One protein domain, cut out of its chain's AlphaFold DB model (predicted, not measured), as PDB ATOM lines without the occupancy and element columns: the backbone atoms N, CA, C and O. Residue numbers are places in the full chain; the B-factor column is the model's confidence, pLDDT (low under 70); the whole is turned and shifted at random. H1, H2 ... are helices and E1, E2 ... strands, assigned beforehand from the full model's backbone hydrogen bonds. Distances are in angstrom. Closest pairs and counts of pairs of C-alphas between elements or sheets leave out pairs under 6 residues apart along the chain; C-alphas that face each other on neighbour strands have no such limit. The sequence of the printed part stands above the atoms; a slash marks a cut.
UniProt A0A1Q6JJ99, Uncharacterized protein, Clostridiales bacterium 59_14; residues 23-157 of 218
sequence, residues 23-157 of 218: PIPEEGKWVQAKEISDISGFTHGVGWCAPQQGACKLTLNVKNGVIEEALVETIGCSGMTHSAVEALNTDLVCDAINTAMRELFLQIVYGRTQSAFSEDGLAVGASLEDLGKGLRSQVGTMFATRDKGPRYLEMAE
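AT A GLANCE: This is residues 23 to 157 of the 218 residues of an uncharacterized protein of Clostridiales bacterium 59_14 (UniProt A0A1Q6JJ99). A twisted slab of five antiparallel strands makes the core, with the long helix H2 packed slantwise on one face over E3 and the short helix H3 on the opposite face. The small hairpin E1 and E2 sits beyond one end of the slab, near the start of E3, and short H1 is on the same face as H2. The printed part has 135 residues, with elements in the order E1 E2 E3 E4 E5 H1 H2 H3 E6 E7; the large sheet runs E3 E4 E5 E6 E7, and the class is mixed, helices and strands. The whole is compact, with a radius of gyration of the C-alphas of 14.5 A and spans of 44 by 33 by 21 A.

IN THESE COORDINATES: Find C-alpha 41 at (-35.585, -15.175, -8.865); from there E3 runs through residues 41 to 48, 22.7 A. Next come E4, residues 55 to 63, 25.6 A, and E5, residues 66 to 75, 26.3 A, which bends by 63 degrees at residue 69. E6 is residues 140 to 145, 17.4 A, and E7 is residues 149 to 155, 16.9 A, ending with C-alpha 155 at (-35.072, -33.878, -29.108). H2, residues 95 to 108, is 19.8 A long and begins with C-alpha 95 at (-50.828, -27.645, -21.425). The short elements are E1, residues 24 to 26, E2, residues 29 to 31, H1, residues 78 to 82, and H3, residues 126 to 130.

HOW THE PARTS SIT: Look first at E3, E4 and E5, a meander, each strand the antiparallel neighbour of the one before: N 45 and O 58 are 2.9 A apart, and N 57 and O 73 2.8 A. E5 and E6 are antiparallel, with N 72 and O 142 at 2.8 A; in the hairpin E6 and E7, N 151 and O 143 are 2.7 A apart. H2 is on the sheet at a height of 4.8 A, over E3; its closest C-alphas to E3 are those of Ala 100 and Gly 47, 3.9 A. H2 only just runs slantwise to the strands, at 33 degrees to E3 on the local plane. H1, on the same face, has a height of 7.3 A and lies over none of the strands, but only just, with two C-alphas falling on E5 and two on E6. H3, on the opposite face, has a height of 8.4 A and is only just over E5, with three C-alphas falling on it; the C-alphas of Ser 127 and Leu 71 are closest, 6.1 A. In the hairpin E1 and E2, N 26 and O 29 are 2.9 A apart. E1 comes closest to E3 at the C-alphas of Glu 26 and Gly 41, 6.2 A, while E2 and E3 are apart. In H2 and H3 every O i to N i+4 pair is within hydrogen-bond range; H1 has 0 of 1, but 2 of 2 O i to N i+3 pairs.

THE WHOLE: The C-alphas of Pro 23 and Glu 157 are the two farthest apart, 45.9 A. The printed part has no cut. The long links are H1 to H2 and H2 to H3, with 12 and 17 residues. Mean pLDDT of the printed part is 86.8; residues 78 to 79 and 81 to 93 are under 70.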
ATOM      1  N   PRO A  23     -43.765  -8.099   2.553       93.56
ATOM      2  CA  PRO A  23     -42.484  -8.257   1.890       93.56
ATOM      3  C   PRO A  23     -42.194  -9.743   1.653       93.56
ATOM      4  O   PRO A  23     -42.407 -10.567   2.547       93.56
ATOM      5  N   ILE A  24     -41.698 -10.068   0.464       94.88
ATOM      6  CA  ILE A  24     -41.260 -11.411   0.079       94.88
ATOM      7  C   ILE A  24     -39.730 -11.450  -0.003       94.88
ATOM      8  O   ILE A  24     -39.122 -10.427  -0.333       94.88
ATOM      9  N   PRO A  25     -39.092 -12.587   0.315       95.00
ATOM     10  CA  PRO A  25     -37.671 -12.745   0.073       95.00
ATOM     11  C   PRO A  25     -37.423 -13.004  -1.418       95.00
ATOM     12  O   PRO A  25     -37.987 -13.931  -1.998       95.00
ATOM     13  N   GLU A  26     -36.559 -12.200  -2.024       92.75
ATOM     14  CA  GLU A  26     -36.022 -12.433  -3.362       92.75
ATOM     15  C   GLU A  26     -34.585 -11.924  -3.452       92.75
ATOM     16  O   GLU A  26     -34.271 -10.833  -2.983       92.75
ATOM     17  N   GLU A  27     -33.699 -12.731  -4.032       91.88
ATOM     18  CA  GLU A  27     -32.300 -12.368  -4.295       91.88
ATOM     19  C   GLU A  27     -31.564 -11.731  -3.095       91.88
ATOM     20  O   GLU A  27     -30.810 -10.761  -3.226       91.88
ATOM     21  N   GLY A  28     -31.817 -12.264  -1.893       91.12
ATOM     22  CA  GLY A  28     -31.208 -11.795  -0.644       91.12
ATOM     23  C   GLY A  28     -31.844 -10.529  -0.055       91.12
ATOM     24  O   GLY A  28     -31.364 -10.012   0.954       91.12
ATOM     25  N   LYS A  29     -32.934 -10.030  -0.645       92.69
ATOM     26  CA  LYS A  29     -33.648  -8.810  -0.242       92.69
ATOM     27  C   LYS A  29     -35.070  -9.135   0.207       92.69
ATOM     28  O   LYS A  29     -35.649 -10.145  -0.174       92.69
ATOM     29  N   TRP A  30     -35.643  -8.244   1.012       93.81
ATOM     30  CA  TRP A  30     -37.065  -8.260   1.361       93.81
ATOM     31  C   TRP A  30     -37.784  -7.192   0.542       93.81
ATOM     32  O   TRP A  30     -37.651  -6.001   0.826       93.81
ATOM     33  N   VAL A  31     -38.529  -7.613  -0.477       93.12
ATOM     34  CA  VAL A  31     -39.141  -6.718  -1.467       93.12
ATOM     35  C   VAL A  31     -40.652  -6.684  -1.284       93.12
ATOM     36  O   VAL A  31     -41.313  -7.708  -1.130       93.12
ATOM     37  N   GLN A  32     -41.226  -5.482  -1.286       92.81
ATOM     38  CA  GLN A  32     -42.674  -5.284  -1.313       92.81
ATOM     39  C   GLN A  32     -43.163  -5.234  -2.763       92.81
ATOM     40  O   GLN A  32     -43.428  -4.149  -3.275       92.81
ATOM     41  N   ALA A  33     -43.287  -6.400  -3.398       91.81
ATOM     42  CA  ALA A  33     -43.637  -6.492  -4.811       91.81
ATOM     43  C   ALA A  33     -45.038  -5.925  -5.113       91.81
ATOM     44  O   ALA A  33     -46.043  -6.345  -4.530       91.81
ATOM     45  N   LYS A  34     -45.099  -4.949  -6.022       91.06
ATOM     46  CA  LYS A  34     -46.324  -4.281  -6.496       91.06
ATOM     47  C   LYS A  34     -46.414  -4.265  -8.016       91.06
ATOM     48  O   LYS A  34     -47.518  -4.297  -8.555       91.06
ATOM     49  N   GLU A  35     -45.271  -4.194  -8.680       92.00
ATOM     50  CA  GLU A  35     -45.127  -4.158 -10.127       92.00
ATOM     51  C   GLU A  35     -44.413  -5.418 -10.619       92.00
ATOM     52  O   GLU A  35     -43.719  -6.099  -9.868       92.00
ATOM     53  N   ILE A  36     -44.576  -5.736 -11.904       90.38
ATOM     54  CA  ILE A  36     -43.906  -6.892 -12.520       90.38
ATOM     55  C   ILE A  36     -42.382  -6.755 -12.402       90.38
ATOM     56  O   ILE A  36     -41.697  -7.744 -12.168       90.38
ATOM     57  N   SER A  37     -41.858  -5.530 -12.499       94.31
ATOM     58  CA  SER A  37     -40.430  -5.239 -12.356       94.31
ATOM     59  C   SER A  37     -39.868  -5.491 -10.959       94.31
ATOM     60  O   SER A  37     -38.654  -5.576 -10.824       94.31
ATOM     61  N   ASP A  38     -40.720  -5.631  -9.940       93.44
ATOM     62  CA  ASP A  38     -40.296  -5.930  -8.567       93.44
ATOM     63  C   ASP A  38     -40.047  -7.425  -8.337       93.44
ATOM     64  O   ASP A  38     -39.895  -7.833  -7.195       93.44
ATOM     65  N   ILE A  39     -40.126  -8.252  -9.384       94.94
ATOM     66  CA  ILE A  39     -40.099  -9.706  -9.273       94.94
ATOM     67  C   ILE A  39     -38.794 -10.254  -9.837       94.94
ATOM     68  O   ILE A  39     -38.542 -10.153 -11.040       94.94
ATOM     69  N   SER A  40     -38.003 -10.911  -8.994       95.75
ATOM     70  CA  SER A  40     -36.806 -11.631  -9.426       95.75
ATOM     71  C   SER A  40     -36.674 -12.998  -8.760       95.75
ATOM     72  O   SER A  40     -37.137 -13.247  -7.647       95.75
ATOM     73  N   GLY A  41     -36.018 -13.922  -9.453       95.06
ATOM     74  CA  GLY A  41     -35.585 -15.175  -8.865       95.06
ATOM     75  C   GLY A  41     -35.420 -16.317  -9.854       95.06
ATOM     76  O   GLY A  41     -35.979 -16.342 -10.950       95.06
ATOM     77  N   PHE A  42     -34.654 -17.299  -9.400       96.00
ATOM     78  CA  PHE A  42     -34.405 -18.556 -10.074       96.00
ATOM     79  C   PHE A  42     -35.214 -19.662  -9.407       96.00
ATOM     80  O   PHE A  42     -35.129 -19.863  -8.189       96.00
ATOM     81  N   THR A  43     -36.015 -20.377 -10.189       95.06
ATOM     82  CA  THR A  43     -36.770 -21.518  -9.674       95.06
ATOM     83  C   THR A  43     -37.120 -22.526 -10.761       95.06
ATOM     84  O   THR A  43     -37.066 -22.217 -11.951       95.06
ATOM     85  N   HIS A  44     -37.521 -23.727 -10.349       93.75
ATOM     86  CA  HIS A  44     -38.030 -24.758 -11.245       93.75
ATOM     87  C   HIS A  44     -39.365 -25.348 -10.775       93.75
ATOM     88  O   HIS A  44     -39.648 -25.461  -9.581       93.75
ATOM     89  N   GLY A  45     -40.180 -25.764 -11.738       91.62
ATOM     90  CA  GLY A  45     -41.516 -26.300 -11.515       91.62
ATOM     91  C   GLY A  45     -41.883 -27.314 -12.587       91.62
ATOM     92  O   GLY A  45     -41.339 -27.293 -13.689       91.62
ATOM     93  N   VAL A  46     -42.792 -28.227 -12.251       92.62
ATOM     94  CA  VAL A  46     -43.247 -29.286 -13.156       92.62
ATOM     95  C   VAL A  46     -44.738 -29.135 -13.398       92.62
ATOM     96  O   VAL A  46     -45.517 -29.008 -12.457       92.62
ATOM     97  N   GLY A  47     -45.130 -29.199 -14.662       90.75
ATOM     98  CA  GLY A  47     -46.515 -29.301 -15.088       90.75
ATOM     99  C   GLY A  47     -46.731 -30.518 -15.970       90.75
ATOM    100  O   GLY A  47     -45.786 -31.170 -16.411       90.75
ATOM    101  N   TRP A  48     -47.992 -30.849 -16.210       90.88
ATOM    102  CA  TRP A  48     -48.399 -32.031 -16.960       90.88
ATOM    103  C   TRP A  48     -49.607 -31.706 -17.829       90.88
ATOM    104  O   TRP A  48     -50.417 -30.861 -17.462       90.88
ATOM    105  N   CYS A  49     -49.716 -32.351 -18.990       84.88
ATOM    106  CA  CYS A  49     -50.892 -32.227 -19.853       84.88
ATOM    107  C   CYS A  49     -51.988 -33.163 -19.357       84.88
ATOM    108  O   CYS A  49     -51.660 -34.243 -18.883       84.88
ATOM    109  N   ALA A  50     -53.273 -32.832 -19.467       79.31
ATOM    110  CA  ALA A  50     -54.335 -33.795 -19.149       79.31
ATOM    111  C   ALA A  50     -54.367 -34.966 -20.163       79.31
ATOM    112  O   ALA A  50     -54.283 -34.710 -21.364       79.31
ATOM    113  N   PRO A  51     -54.535 -36.244 -19.753       86.38
ATOM    114  CA  PRO A  51     -54.669 -36.811 -18.401       86.38
ATOM    115  C   PRO A  51     -53.336 -37.342 -17.812       86.38
ATOM    116  O   PRO A  51     -53.238 -38.497 -17.419       86.38
ATOM    117  N   GLN A  52     -52.303 -36.507 -17.754       87.50
ATOM    118  CA  GLN A  52     -50.917 -36.780 -17.324       87.50
ATOM    119  C   GLN A  52     -50.110 -37.675 -18.277       87.50
ATOM    120  O   GLN A  52     -49.242 -38.435 -17.856       87.50
ATOM    121  N   GLN A  53     -50.362 -37.573 -19.585       86.38
ATOM    122  CA  GLN A  53     -49.636 -38.347 -20.608       86.38
ATOM    123  C   GLN A  53     -48.214 -37.839 -20.877       86.38
ATOM    124  O   GLN A  53     -47.400 -38.531 -21.490       86.38
ATOM    125  N   GLY A  54     -47.915 -36.623 -20.435       88.69
ATOM    126  CA  GLY A  54     -46.607 -36.011 -20.528       88.69
ATOM    127  C   GLY A  54     -46.438 -34.949 -19.456       88.69
ATOM    128  O   GLY A  54     -47.416 -34.424 -18.919       88.69
ATOM    129  N   ALA A  55     -45.183 -34.653 -19.144       90.94
ATOM    130  CA  ALA A  55     -44.811 -33.629 -18.189       90.94
ATOM    131  C   ALA A  55     -43.705 -32.740 -18.752       90.94
ATOM    132  O   ALA A  55     -42.903 -33.165 -19.584       90.94
ATOM    133  N   CYS A  56     -43.683 -31.504 -18.274       90.81
ATOM    134  CA  CYS A  56     -42.683 -30.506 -18.586       90.81
ATOM    135  C   CYS A  56     -42.148 -29.944 -17.276       90.81
ATOM    136  O   CYS A  56     -42.911 -29.389 -16.484       90.81
ATOM    137  N   LYS A  57     -40.844 -30.076 -17.056       92.19
ATOM    138  CA  LYS A  57     -40.125 -29.302 -16.055       92.19
ATOM    139  C   LYS A  57     -39.597 -28.044 -16.733       92.19
ATOM    140  O   LYS A  57     -38.960 -28.116 -17.779       92.19
ATOM    141  N   LEU A  58     -39.884 -26.902 -16.130       91.81
ATOM    142  CA  LEU A  58     -39.343 -25.612 -16.520       91.81
ATOM    143  C   LEU A  58     -38.452 -25.114 -15.394       91.81
ATOM    144  O   LEU A  58     -38.868 -25.132 -14.235       91.81
ATOM    145  N   THR A  59     -37.267 -24.643 -15.744       94.06
ATOM    146  CA  THR A  59     -36.408 -23.848 -14.869       94.06
ATOM    147  C   THR A  59     -36.325 -22.455 -15.465       94.06
ATOM    148  O   THR A  59     -35.989 -22.321 -16.639       94.06
ATOM    149  N   LEU A  60     -36.640 -21.431 -14.678       93.81
ATOM    150  CA  LEU A  60     -36.604 -20.039 -15.112       93.81
ATOM    151  C   LEU A  60     -35.662 -19.233 -14.237       93.81
ATOM    152  O   LEU A  60     -35.647 -19.397 -13.017       93.81
ATOM    153  N   ASN A  61     -34.967 -18.299 -14.874       94.81
ATOM    154  CA  ASN A  61     -34.239 -17.233 -14.212       94.81
ATOM    155  C   ASN A  61     -34.889 -15.897 -14.582       94.81
ATOM    156  O   ASN A  61     -34.789 -15.441 -15.725       94.81
ATOM    157  N   VAL A  62     -35.611 -15.308 -13.631       94.25
ATOM    158  CA  VAL A  62     -36.341 -14.053 -13.820       94.25
ATOM    159  C   VAL A  62     -35.566 -12.914 -13.177       94.25
ATOM    160  O   VAL A  62     -35.217 -12.998 -12.004       94.25
ATOM    161  N   LYS A  63     -35.337 -11.836 -13.926       94.56
ATOM    162  CA  LYS A  63     -34.713 -10.603 -13.436       94.56
ATOM    163  C   LYS A  63     -35.615  -9.423 -13.749       94.56
ATOM    164  O   LYS A  63     -35.945  -9.191 -14.910       94.56
ATOM    165  N   ASN A  64     -35.999  -8.664 -12.726       93.88
ATOM    166  CA  ASN A  64     -36.849  -7.476 -12.860       93.88
ATOM    167  C   ASN A  64     -38.106  -7.733 -13.718       93.88
ATOM    168  O   ASN A  64     -38.434  -6.966 -14.626       93.88
ATOM    169  N   GLY A  65     -38.773  -8.862 -13.481       90.81
ATOM    170  CA  GLY A  65     -39.985  -9.266 -14.190       90.81
ATOM    171  C   GLY A  65     -39.778  -9.838 -15.592       90.81
ATOM    172  O   GLY A  65     -40.760 -10.147 -16.265       90.81
ATOM    173  N   VAL A  66     -38.532  -9.992 -16.044       91.69
ATOM    174  CA  VAL A  66     -38.182 -10.525 -17.367       91.69
ATOM    175  C   VAL A  66     -37.562 -11.910 -17.221       91.69
ATOM    176  O   VAL A  66     -36.659 -12.105 -16.414       91.69
ATOM    177  N   ILE A  67     -38.020 -12.876 -18.019       92.31
ATOM    178  CA  ILE A  67     -37.360 -14.182 -18.136       92.31
ATOM    179  C   ILE A  67     -36.064 -13.981 -18.928       92.31
ATOM    180  O   ILE A  67     -36.099 -13.719 -20.128       92.31
ATOM    181  N   GLU A  68     -34.921 -14.078 -18.254       93.81
ATOM    182  CA  GLU A  68     -33.595 -13.968 -18.878       93.81
ATOM    183  C   GLU A  68     -33.088 -15.318 -19.387       93.81
ATOM    184  O   GLU A  68     -32.312 -15.378 -20.343       93.81
ATOM    185  N   GLU A  69     -33.527 -16.398 -18.745       93.50
ATOM    186  CA  GLU A  69     -33.129 -17.768 -19.045       93.50
ATOM    187  C   GLU A  69     -34.286 -18.736 -18.791       93.50
ATOM    188  O   GLU A  69     -35.031 -18.602 -17.813       93.50
ATOM    189  N   ALA A  70     -34.402 -19.727 -19.674       92.38
ATOM    190  CA  ALA A  70     -35.321 -20.842 -19.549       92.38
ATOM    191  C   ALA A  70     -34.635 -22.150 -19.961       92.38
ATOM    192  O   ALA A  70     -34.080 -22.259 -21.055       92.38
ATOM    193  N   LEU A  71     -34.727 -23.163 -19.104       92.44
ATOM    194  CA  LEU A  71     -34.432 -24.552 -19.438       92.44
ATOM    195  C   LEU A  71     -35.735 -25.341 -19.405       92.44
ATOM    196  O   LEU A  71     -36.492 -25.282 -18.433       92.44
ATOM    197  N   VAL A  72     -35.974 -26.095 -20.467       91.38
ATOM    198  CA  VAL A  72     -37.177 -26.890 -20.655       91.38
ATOM    199  C   VAL A  72     -36.792 -28.349 -20.783       91.38
ATOM    200  O   VAL A  72     -36.006 -28.708 -21.653       91.38
ATOM    201  N   GLU A  73     -37.369 -29.187 -19.929       91.75
ATOM    202  CA  GLU A  73     -37.182 -30.634 -19.933       91.75
ATOM    203  C   GLU A  73     -38.548 -31.322 -20.058       91.75
ATOM    204  O   GLU A  73     -39.445 -31.103 -19.244       91.75
ATOM    205  N   THR A  74     -38.734 -32.162 -21.072       89.69
ATOM    206  CA  THR A  74     -40.037 -32.734 -21.439       89.69
ATOM    207  C   THR A  74     -40.000 -34.257 -21.513       89.69
ATOM    208  O   THR A  74     -39.080 -34.849 -22.074       89.69
ATOM    209  N   ILE A  75     -41.032 -34.906 -20.963       89.38
ATOM    210  CA  ILE A  75     -41.228 -36.363 -21.005       89.38
ATOM    211  C   ILE A  75     -42.621 -36.731 -21.502       89.38
ATOM    212  O   ILE A  75     -43.596 -36.044 -21.209       89.38
ATOM    213  N   GLY A  76     -42.737 -37.871 -22.184       85.69
ATOM    214  CA  GLY A  76     -44.010 -38.389 -22.684       85.69
ATOM    215  C   GLY A  76     -44.251 -38.002 -24.141       85.69
ATOM    216  O   GLY A  76     -43.532 -38.466 -25.023       85.69
ATOM    217  N   CYS A  77     -45.280 -37.196 -24.411       74.44
ATOM    218  CA  CYS A  77     -45.674 -36.837 -25.776       74.44
ATOM    219  C   CYS A  77     -44.582 -36.039 -26.514       74.44
ATOM    220  O   CYS A  77     -44.250 -34.921 -26.123       74.44
ATOM    221  N   SER A  78     -44.082 -36.584 -27.628       67.00
ATOM    222  CA  SER A  78     -43.043 -35.961 -28.461       67.00
ATOM    223  C   SER A  78     -43.477 -34.648 -29.114       67.00
ATOM    224  O   SER A  78     -42.634 -33.823 -29.426       67.00
ATOM    225  N   GLY A  79     -44.781 -34.395 -29.275       65.69
ATOM    226  CA  GLY A  79     -45.263 -33.108 -29.791       65.69
ATOM    227  C   GLY A  79     -44.865 -31.914 -28.911       65.69
ATOM    228  O   GLY A  79     -44.748 -30.800 -29.411       65.69
ATOM    229  N   MET A  80     -44.597 -32.143 -27.620       70.12
ATOM    230  CA  MET A  80     -44.208 -31.086 -26.683       70.12
ATOM    231  C   MET A  80     -42.825 -30.505 -26.981       70.12
ATOM    232  O   MET A  80     -42.595 -29.339 -26.666       70.12
ATOM    233  N   THR A  81     -41.921 -31.267 -27.612       58.53
ATOM    234  CA  THR A  81     -40.559 -30.786 -27.874       58.53
ATOM    235  C   THR A  81     -40.521 -29.645 -28.894       58.53
ATOM    236  O   THR A  81     -39.589 -28.855 -28.913       58.53
ATOM    237  N   HIS A  82     -41.534 -29.507 -29.744       60.00
ATOM    238  CA  HIS A  82     -41.552 -28.441 -30.751       60.00
ATOM    239  C   HIS A  82     -42.210 -27.147 -30.253       60.00
ATOM    240  O   HIS A  82     -41.959 -26.084 -30.807       60.00
ATOM    241  N   SER A  83     -43.003 -27.222 -29.182       58.50
ATOM    242  CA  SER A  83     -43.796 -26.107 -28.639       58.50
ATOM    243  C   SER A  83     -43.122 -25.349 -27.488       58.50
ATOM    244  O   SER A  83     -43.734 -24.464 -26.899       58.50
ATOM    245  N   ALA A  84     -41.907 -25.730 -27.092       54.53
ATOM    246  CA  ALA A  84     -41.390 -25.396 -25.764       54.53
ATOM    247  C   ALA A  84     -40.669 -24.047 -25.627       54.53
ATOM    248  O   ALA A  84     -40.222 -23.714 -24.534       54.53
ATOM    249  N   VAL A  85     -40.521 -23.281 -26.708       51.81
ATOM    250  CA  VAL A  85     -39.623 -22.109 -26.731       51.81
ATOM    251  C   VAL A  85     -40.316 -20.814 -26.287       51.81
ATOM    252  O   VAL A  85     -39.659 -19.798 -26.084       51.81
ATOM    253  N   GLU A  86     -41.627 -20.839 -26.059       54.94
ATOM    254  CA  GLU A  86     -42.386 -19.647 -25.689       54.94
ATOM    255  C   GLU A  86     -42.998 -19.786 -24.289       54.94
ATOM    256  O   GLU A  86     -43.729 -20.729 -23.982       54.94
ATOM    257  N   ALA A  87     -42.657 -18.847 -23.406       56.03
ATOM    258  CA  ALA A  87     -43.166 -18.798 -22.042       56.03
ATOM    259  C   ALA A  87     -44.535 -18.093 -21.981       56.03
ATOM    260  O   ALA A  87     -44.775 -17.151 -22.724       56.03
ATOM    261  N   LEU A  88     -45.388 -18.549 -21.052       55.34
ATOM    262  CA  LEU A  88     -46.715 -18.034 -20.667       55.34
ATOM    263  C   LEU A  88     -47.624 -17.514 -21.809       55.34
ATOM    264  O   LEU A  88     -47.481 -16.385 -22.266       55.34
ATOM    265  N   ASN A  89     -48.696 -18.260 -22.106       50.97
ATOM    266  CA  ASN A  89     -49.839 -17.817 -22.925       50.97
ATOM    267  C   ASN A  89     -49.527 -17.461 -24.390       50.97
ATOM    268  O   ASN A  89     -50.162 -16.559 -24.938       50.97
ATOM    269  N   THR A  90     -48.606 -18.167 -25.047       58.28
ATOM    270  CA  THR A  90     -48.570 -18.142 -26.516       58.28
ATOM    271  C   THR A  90     -49.440 -19.260 -27.094       58.28
ATOM    272  O   THR A  90     -49.685 -20.285 -26.449       58.28
ATOM    273  N   ASP A  91     -49.970 -19.044 -28.299       51.41
ATOM    274  CA  ASP A  91     -51.027 -19.880 -28.893       51.41
ATOM    275  C   ASP A  91     -50.601 -21.337 -29.161       51.41
ATOM    276  O   ASP A  91     -51.443 -22.200 -29.415       51.41
ATOM    277  N   LEU A  92     -49.299 -21.632 -29.108       58.97
ATOM    278  CA  LEU A  92     -48.720 -22.918 -29.505       58.97
ATOM    279  C   LEU A  92     -48.198 -23.756 -28.330       58.97
ATOM    280  O   LEU A  92     -47.633 -24.832 -28.551       58.97
ATOM    281  N   VAL A  93     -48.386 -23.298 -27.088       67.44
ATOM    282  CA  VAL A  93     -47.802 -23.930 -25.898       67.44
ATOM    283  C   VAL A  93     -48.605 -25.146 -25.433       67.44
ATOM    284  O   VAL A  93     -49.827 -25.110 -25.289       67.44
ATOM    285  N   CYS A  94     -47.902 -26.237 -25.118       79.25
ATOM    286  CA  CYS A  94     -48.508 -27.418 -24.510       79.25
ATOM    287  C   CYS A  94     -49.070 -27.118 -23.106       79.25
ATOM    288  O   CYS A  94     -48.432 -26.446 -22.296       79.25
ATOM    289  N   ASP A  95     -50.210 -27.722 -22.759       83.94
ATOM    290  CA  ASP A  95     -50.828 -27.645 -21.425       83.94
ATOM    291  C   ASP A  95     -49.861 -27.986 -20.267       83.94
ATOM    292  O   ASP A  95     -49.925 -27.388 -19.192       83.94
ATOM    293  N   ALA A  96     -48.887 -28.876 -20.502       86.94
ATOM    294  CA  ALA A  96     -47.846 -29.192 -19.524       86.94
ATOM    295  C   ALA A  96     -46.960 -27.984 -19.180       86.94
ATOM    296  O   ALA A  96     -46.656 -27.758 -18.009       86.94
ATOM    297  N   ILE A  97     -46.576 -27.190 -20.182       85.69
ATOM    298  CA  ILE A  97     -45.770 -25.974 -20.010       85.69
ATOM    299  C   ILE A  97     -46.620 -24.897 -19.331       85.69
ATOM    300  O   ILE A  97     -46.158 -24.278 -18.379       85.69
ATOM    301  N   ASN A  98     -47.881 -24.716 -19.741       84.94
ATOM    302  CA  ASN A  98     -48.784 -23.755 -19.097       84.94
ATOM    303  C   ASN A  98     -49.007 -24.080 -17.614       84.94
ATOM    304  O   ASN A  98     -48.954 -23.195 -16.758       84.94
ATOM    305  N   THR A  99     -49.192 -25.361 -17.290       88.56
ATOM    306  CA  THR A  99     -49.279 -25.819 -15.902       88.56
ATOM    307  C   THR A  99     -47.973 -25.547 -15.151       88.56
ATOM    308  O   THR A  99     -48.025 -24.995 -14.056       88.56
ATOM    309  N   ALA A 100     -46.808 -25.846 -15.738       90.12
ATOM    310  CA  ALA A 100     -45.511 -25.580 -15.114       90.12
ATOM    311  C   ALA A 100     -45.296 -24.078 -14.855       90.12
ATOM    312  O   ALA A 100     -44.915 -23.693 -13.752       90.12
ATOM    313  N   MET A 101     -45.612 -23.225 -15.836       88.56
ATOM    314  CA  MET A 101     -45.540 -21.764 -15.730       88.56
ATOM    315  C   MET A 101     -46.427 -21.221 -14.612       88.56
ATOM    316  O   MET A 101     -46.004 -20.336 -13.871       88.56
ATOM    317  N   ARG A 102     -47.644 -21.756 -14.452       88.38
ATOM    318  CA  ARG A 102     -48.543 -21.363 -13.358       88.38
ATOM    319  C   ARG A 102     -47.936 -21.682 -11.993       88.38
ATOM    320  O   ARG A 102     -47.954 -20.830 -11.108       88.38
ATOM    321  N   GLU A 103     -47.396 -22.887 -11.816       91.19
ATOM    322  CA  GLU A 103     -46.774 -23.279 -10.546       91.19
ATOM    323  C   GLU A 103     -45.509 -22.457 -10.255       91.19
ATOM    324  O   GLU A 103     -45.306 -22.005  -9.129       91.19
ATOM    325  N   LEU A 104     -44.699 -22.187 -11.281       91.56
ATOM    326  CA  LEU A 104     -43.536 -21.307 -11.190       91.56
ATOM    327  C   LEU A 104     -43.915 -19.886 -10.789       91.56
ATOM    328  O   LEU A 104     -43.316 -19.327  -9.874       91.56
ATOM    329  N   PHE A 105     -44.946 -19.317 -11.416       90.50
ATOM    330  CA  PHE A 105     -45.453 -17.998 -11.056       90.50
ATOM    331  C   PHE A 105     -45.814 -17.942  -9.566       90.50
ATOM    332  O   PHE A 105     -45.373 -17.036  -8.865       90.50
ATOM    333  N   LEU A 106     -46.524 -18.954  -9.051       92.12
ATOM    334  CA  LEU A 106     -46.858 -19.060  -7.626       92.12
ATOM    335  C   LEU A 106     -45.634 -19.237  -6.717       92.12
ATOM    336  O   LEU A 106     -45.688 -18.879  -5.541       92.12
ATOM    337  N   GLN A 107     -44.541 -19.833  -7.179       92.25
ATOM    338  CA  GLN A 107     -43.313 -19.882  -6.384       92.25
ATOM    339  C   GLN A 107     -42.656 -18.502  -6.329       92.25
ATOM    340  O   GLN A 107     -42.307 -18.036  -5.245       92.25
ATOM    341  N   ILE A 108     -42.557 -17.839  -7.479       92.12
ATOM    342  CA  ILE A 108     -41.878 -16.556  -7.644       92.12
ATOM    343  C   ILE A 108     -42.575 -15.452  -6.841       92.12
ATOM    344  O   ILE A 108     -41.970 -14.871  -5.946       92.12
ATOM    345  N   VAL A 109     -43.872 -15.220  -7.071       91.44
ATOM    346  CA  VAL A 109     -44.592 -14.083  -6.455       91.44
ATOM    347  C   VAL A 109     -44.825 -14.226  -4.950       91.44
ATOM    348  O   VAL A 109     -45.252 -13.280  -4.294       91.44
ATOM    349  N   TYR A 110     -44.553 -15.406  -4.390       92.62
ATOM    350  CA  TYR A 110     -44.612 -15.661  -2.952       92.62
ATOM    351  C   TYR A 110     -43.221 -15.796  -2.310       92.62
ATOM    352  O   TYR A 110     -43.135 -16.221  -1.158       92.62
ATOM    353  N   GLY A 111     -42.139 -15.460  -3.027       91.12
ATOM    354  CA  GLY A 111     -40.767 -15.504  -2.505       91.12
ATOM    355  C   GLY A 111     -40.301 -16.911  -2.130       91.12
ATOM    356  O   GLY A 111     -39.660 -17.121  -1.104       91.12
ATOM    357  N   ARG A 112     -40.688 -17.915  -2.920       93.88
ATOM    358  CA  ARG A 112     -40.323 -19.328  -2.712       93.88
ATOM    359  C   ARG A 112     -39.332 -19.825  -3.762       93.88
ATOM    360  O   ARG A 112     -39.264 -21.024  -4.023       93.88
ATOM    361  N   THR A 113     -38.605 -18.905  -4.392       94.44
ATOM    362  CA  THR A 113     -37.580 -19.227  -5.388       94.44
ATOM    363  C   THR A 113     -36.369 -19.865  -4.716       94.44
ATOM    364  O   THR A 113     -36.089 -19.633  -3.539       94.44
ATOM    365  N   GLN A 114     -35.623 -20.686  -5.453       92.56
ATOM    366  CA  GLN A 114     -34.416 -21.325  -4.917       92.56
ATOM    367  C   GLN A 114     -33.310 -20.305  -4.646       92.56
ATOM    368  O   GLN A 114     -32.508 -20.496  -3.737       92.56
ATOM    369  N   SER A 115     -33.319 -19.192  -5.378       93.06
ATOM    370  CA  SER A 115     -32.414 -18.067  -5.162       93.06
ATOM    371  C   SER A 115     -32.958 -17.000  -4.206       93.06
ATOM    372  O   SER A 115     -32.368 -15.926  -4.125       93.06
ATOM    373  N   ALA A 116     -34.071 -17.240  -3.498       92.81
ATOM    374  CA  ALA A 116     -34.728 -16.220  -2.668       92.81
ATOM    375  C   ALA A 116     -33.782 -15.583  -1.635       92.81
ATOM    376  O   ALA A 116     -33.865 -14.390  -1.354       92.81
ATOM    377  N   PHE A 117     -32.849 -16.373  -1.101       92.62
ATOM    378  CA  PHE A 117     -31.877 -15.941  -0.093       92.62
ATOM    379  C   PHE A 117     -30.447 -15.797  -0.637       92.62
ATOM    380  O   PHE A 117     -29.522 -15.567   0.138       92.62
ATOM    381  N   SER A 118     -30.255 -15.944  -1.949       91.81
ATOM    382  CA  SER A 118     -28.964 -15.739  -2.609       91.81
ATOM    383  C   SER A 118     -28.821 -14.268  -2.965       91.81
ATOM    384  O   SER A 118     -29.624 -13.769  -3.744       91.81
ATOM    385  N   GLU A 119     -27.826 -13.575  -2.415       90.81
ATOM    386  CA  GLU A 119     -27.544 -12.179  -2.774       90.81
ATOM    387  C   GLU A 119     -27.314 -12.056  -4.292       90.81
ATOM    388  O   GLU A 119     -26.550 -12.831  -4.863       90.81
ATOM    389  N   ASP A 120     -28.046 -11.143  -4.943       89.25
ATOM    390  CA  ASP A 120     -28.100 -10.946  -6.409       89.25
ATOM    391  C   ASP A 120     -28.622 -12.151  -7.231       89.25
ATOM    392  O   ASP A 120     -28.589 -12.177  -8.470       89.25
ATOM    393  N   GLY A 121     -29.179 -13.149  -6.542       92.06
ATOM    394  CA  GLY A 121     -29.772 -14.339  -7.133       92.06
ATOM    395  C   GLY A 121     -28.736 -15.288  -7.736       92.06
ATOM    396  O   GLY A 121     -27.601 -15.379  -7.278       92.06
ATOM    397  N   LEU A 122     -29.146 -16.045  -8.758       94.06
ATOM    398  CA  LEU A 122     -28.234 -16.877  -9.549       94.06
ATOM    399  C   LEU A 122     -27.929 -16.223 -10.898       94.06
ATOM    400  O   LEU A 122     -28.750 -15.478 -11.447       94.06
ATOM    401  N   ALA A 123     -26.738 -16.515 -11.423       93.62
ATOM    402  CA  ALA A 123     -26.295 -16.039 -12.726       93.62
ATOM    403  C   ALA A 123     -27.143 -16.639 -13.859       93.62
ATOM    404  O   ALA A 123     -27.607 -17.775 -13.770       93.62
ATOM    405  N   VAL A 124     -27.318 -15.875 -14.939       92.69
ATOM    406  CA  VAL A 124     -27.914 -16.388 -16.180       92.69
ATOM    407  C   VAL A 124     -26.999 -17.479 -16.737       92.69
ATOM    408  O   VAL A 124     -25.819 -17.230 -16.977       92.69
ATOM    409  N   GLY A 125     -27.544 -18.676 -16.931       91.06
ATOM    410  CA  GLY A 125     -26.808 -19.891 -17.287       91.06
ATOM    411  C   GLY A 125     -26.777 -20.934 -16.166       91.06
ATOM    412  O   GLY A 125     -26.403 -22.077 -16.422       91.06
ATOM    413  N   ALA A 126     -27.213 -20.592 -14.948       92.06
ATOM    414  CA  ALA A 126     -27.242 -21.526 -13.822       92.06
ATOM    415  C   ALA A 126     -28.123 -22.760 -14.093       92.06
ATOM    416  O   ALA A 126     -27.841 -23.840 -13.582       92.06
ATOM    417  N   SER A 127     -29.150 -22.650 -14.943       90.75
ATOM    418  CA  SER A 127     -29.974 -23.815 -15.287       90.75
ATOM    419  C   SER A 127     -29.227 -24.825 -16.165       90.75
ATOM    420  O   SER A 127     -29.472 -26.023 -16.058       90.75
ATOM    421  N   LEU A 128     -28.268 -24.388 -16.990       89.88
ATOM    422  CA  LEU A 128     -27.387 -25.319 -17.701       89.88
ATOM    423  C   LEU A 128     -26.464 -26.063 -16.737       89.88
ATOM    424  O   LEU A 128     -26.197 -27.246 -16.941       89.88
ATOM    425  N   GLU A 129     -25.994 -25.396 -15.683       87.44
ATOM    426  CA  GLU A 129     -25.150 -26.027 -14.666       87.44
ATOM    427  C   GLU A 129     -25.898 -27.144 -13.920       87.44
ATOM    428  O   GLU A 129     -25.286 -28.167 -13.595       87.44
ATOM    429  N   ASP A 130     -27.223 -27.022 -13.755       86.06
ATOM    430  CA  ASP A 130     -28.085 -28.073 -13.187       86.06
ATOM    431  C   ASP A 130     -28.106 -29.361 -14.033       86.06
ATOM    432  O   ASP A 130     -28.299 -30.451 -13.487       86.06
ATOM    433  N   LEU A 131     -27.867 -29.281 -15.352       87.12
ATOM    434  CA  LEU A 131     -27.711 -30.470 -16.208       87.12
ATOM    435  C   LEU A 131     -26.399 -31.225 -15.928       87.12
ATOM    436  O   LEU A 131     -26.211 -32.355 -16.385       87.12
ATOM    437  N   GLY A 132     -25.479 -30.612 -15.183       82.38
ATOM    438  CA  GLY A 132     -24.214 -31.202 -14.784       82.38
ATOM    439  C   GLY A 132     -23.237 -31.417 -15.942       82.38
ATOM    440  O   GLY A 132     -23.254 -30.753 -16.982       82.38
ATOM    441  N   LYS A 133     -22.309 -32.360 -15.743       77.75
ATOM    442  CA  LYS A 133     -21.212 -32.606 -16.687       77.75
ATOM    443  C   LYS A 133     -21.748 -33.125 -18.022       77.75
ATOM    444  O   LYS A 133     -22.353 -34.190 -18.079       77.75
ATOM    445  N   GLY A 134     -21.438 -32.396 -19.092       77.38
ATOM    446  CA  GLY A 134     -21.837 -32.740 -20.457       77.38
ATOM    447  C   GLY A 134     -23.137 -32.087 -20.928       77.38
ATOM    448  O   GLY A 134     -23.531 -32.354 -22.059       77.38
ATOM    449  N   LEU A 135     -23.772 -31.234 -20.102       85.44
ATOM    450  CA  LEU A 135     -24.953 -30.436 -20.468       85.44
ATOM    451  C   LEU A 135     -26.028 -31.284 -21.166       85.44
ATOM    452  O   LEU A 135     -26.418 -31.037 -22.312       85.44
ATOM    453  N   ARG A 136     -26.426 -32.372 -20.499       86.31
ATOM    454  CA  ARG A 136     -27.281 -33.411 -21.074       86.31
ATOM    455  C   ARG A 136     -28.310 -33.909 -20.065       86.31
ATOM    456  O   ARG A 136     -27.955 -34.261 -18.947       86.31
ATOM    457  N   SER A 137     -29.552 -34.065 -20.523       84.50
ATOM    458  CA  SER A 137     -30.609 -34.790 -19.810       84.50
ATOM    459  C   SER A 137     -30.925 -36.129 -20.496       84.50
ATOM    460  O   SER A 137     -30.397 -36.450 -21.560       84.50
ATOM    461  N   GLN A 138     -31.782 -36.944 -19.879       83.88
ATOM    462  CA  GLN A 138     -32.287 -38.194 -20.481       83.88
ATOM    463  C   GLN A 138     -33.572 -37.986 -21.297       83.88
ATOM    464  O   GLN A 138     -34.151 -38.950 -21.796       83.88
ATOM    465  N   VAL A 139     -34.047 -36.747 -21.369       88.94
ATOM    466  CA  VAL A 139     -35.380 -36.373 -21.844       88.94
ATOM    467  C   VAL A 139     -35.265 -35.198 -22.815       88.94
ATOM    468  O   VAL A 139     -34.185 -34.614 -22.925       88.94
ATOM    469  N   GLY A 140     -36.345 -34.838 -23.515       89.44
ATOM    470  CA  GLY A 140     -36.309 -33.719 -24.462       89.44
ATOM    471  C   GLY A 140     -35.900 -32.438 -23.741       89.44
ATOM    472  O   GLY A 140     -36.561 -32.068 -22.778       89.44
ATOM    473  N   THR A 141     -34.798 -31.814 -24.151       91.94
ATOM    474  CA  THR A 141     -34.141 -30.730 -23.414       91.94
ATOM    475  C   THR A 141     -33.784 -29.582 -24.334       91.94
ATOM    476  O   THR A 141     -33.061 -29.759 -25.321       91.94
ATOM    477  N   MET A 142     -34.239 -28.390 -23.970       92.25
ATOM    478  CA  MET A 142     -33.997 -27.161 -24.709       92.25
ATOM    479  C   MET A 142     -33.646 -26.069 -23.727       92.25
ATOM    480  O   MET A 142     -34.222 -25.975 -22.648       92.25
ATOM    481  N   PHE A 143     -32.702 -25.239 -24.119       92.62
ATOM    482  CA  PHE A 143     -32.204 -24.155 -23.300       92.62
ATOM    483  C   PHE A 143     -32.269 -22.865 -24.095       92.62
ATOM    484  O   PHE A 143     -31.993 -22.868 -25.290       92.62
ATOM    485  N   ALA A 144     -32.621 -21.761 -23.454       92.31
ATOM    486  CA  ALA A 144     -32.585 -20.457 -24.080       92.31
ATOM    487  C   ALA A 144     -32.175 -19.394 -23.072       92.31
ATOM    488  O   ALA A 144     -32.588 -19.420 -21.912       92.31
ATOM    489  N   THR A 145     -31.425 -18.408 -23.551       92.69
ATOM    490  CA  THR A 145     -31.287 -17.124 -22.862       92.69
ATOM    491  C   THR A 145     -31.727 -16.007 -23.781       92.69
ATOM    492  O   THR A 145     -31.711 -16.149 -25.006       92.69
ATOM    493  N   ARG A 146     -32.082 -14.863 -23.204       89.44
ATOM    494  CA  ARG A 146     -32.425 -13.678 -23.989       89.44
ATOM    495  C   ARG A 146     -31.260 -13.193 -24.863       89.44
ATOM    496  O   ARG A 146     -31.498 -12.708 -25.961       89.44
ATOM    497  N   ASP A 147     -30.019 -13.345 -24.395       92.06
ATOM    498  CA  ASP A 147     -28.817 -12.902 -25.118       92.06
ATOM    499  C   ASP A 147     -28.378 -13.874 -26.226       92.06
ATOM    500  O   ASP A 147     -27.861 -13.446 -27.256       92.06
ATOM    501  N   LYS A 148     -28.559 -15.189 -26.029       92.25
ATOM    502  CA  LYS A 148     -28.045 -16.222 -26.950       92.25
ATOM    503  C   LYS A 148     -29.116 -16.937 -27.765       92.25
ATOM    504  O   LYS A 148     -28.767 -17.650 -28.707       92.25
ATOM    505  N   GLY A 149     -30.391 -16.743 -27.443       90.81
ATOM    506  CA  GLY A 149     -31.500 -17.429 -28.094       90.81
ATOM    507  C   GLY A 149     -31.575 -18.923 -27.739       90.81
ATOM    508  O   GLY A 149     -30.879 -19.386 -26.830       90.81
ATOM    509  N   PRO A 150     -32.439 -19.685 -28.431       92.50
ATOM    510  CA  PRO A 150     -32.693 -21.089 -28.128       92.50
ATOM    511  C   PRO A 150     -31.562 -22.029 -28.570       92.50
ATOM    512  O   PRO A 150     -30.792 -21.747 -29.490       92.50
ATOM    513  N   ARG A 151     -31.493 -23.188 -27.913       93.12
ATOM    514  CA  ARG A 151     -30.600 -24.316 -28.180       93.12
ATOM    515  C   ARG A 151     -31.359 -25.623 -27.958       93.12
ATOM    516  O   ARG A 151     -31.901 -25.845 -26.876       93.12
ATOM    517  N   TYR A 152     -31.385 -26.500 -28.961       93.69
ATOM    518  CA  TYR A 152     -31.900 -27.864 -28.800       93.69
ATOM    519  C   TYR A 152     -30.752 -28.775 -28.377       93.69
ATOM    520  O   TYR A 152     -29.752 -28.880 -29.085       93.69
ATOM    521  N   LEU A 153     -30.879 -29.396 -27.204       93.88
ATOM    522  CA  LEU A 153     -29.851 -30.266 -26.630       93.88
ATOM    523  C   LEU A 153     -30.234 -31.737 -26.802       93.88
ATOM    524  O   LEU A 153     -29.398 -32.561 -27.179       93.88
ATOM    525  N   GLU A 154     -31.501 -32.057 -26.559       92.56
ATOM    526  CA  GLU A 154     -32.086 -33.382 -26.756       92.56
ATOM    527  C   GLU A 154     -33.477 -33.199 -27.367       92.56
ATOM    528  O   GLU A 154     -34.313 -32.493 -26.806       92.56
ATOM    529  N   MET A 155     -33.740 -33.842 -28.497       90.31
ATOM    530  CA  MET A 155     -35.072 -33.878 -29.108       90.31
ATOM    531  C   MET A 155     -35.650 -35.287 -28.994       90.31
ATOM    532  O   MET A 155     -34.978 -36.211 -28.532       90.31
ATOM    533  N   ALA A 156     -36.906 -35.474 -29.403       86.50
ATOM    534  CA  ALA A 156     -37.563 -36.778 -29.329       86.50
ATOM    535  C   ALA A 156     -36.766 -37.891 -30.044       86.50
ATOM    536  O   ALA A 156     -36.843 -39.058 -29.659       86.50
ATOM    537  N   GLU A 157     -35.984 -37.538 -31.065       89.50
ATOM    538  CA  GLU A 157     -35.141 -38.464 -31.815       89.50
ATOM    539  C   GLU A 157     -33.812 -38.827 -31.123       89.50
ATOM    540  O   GLU A 157     -33.265 -39.909 -31.383       89.50
TER     541      GLU A 157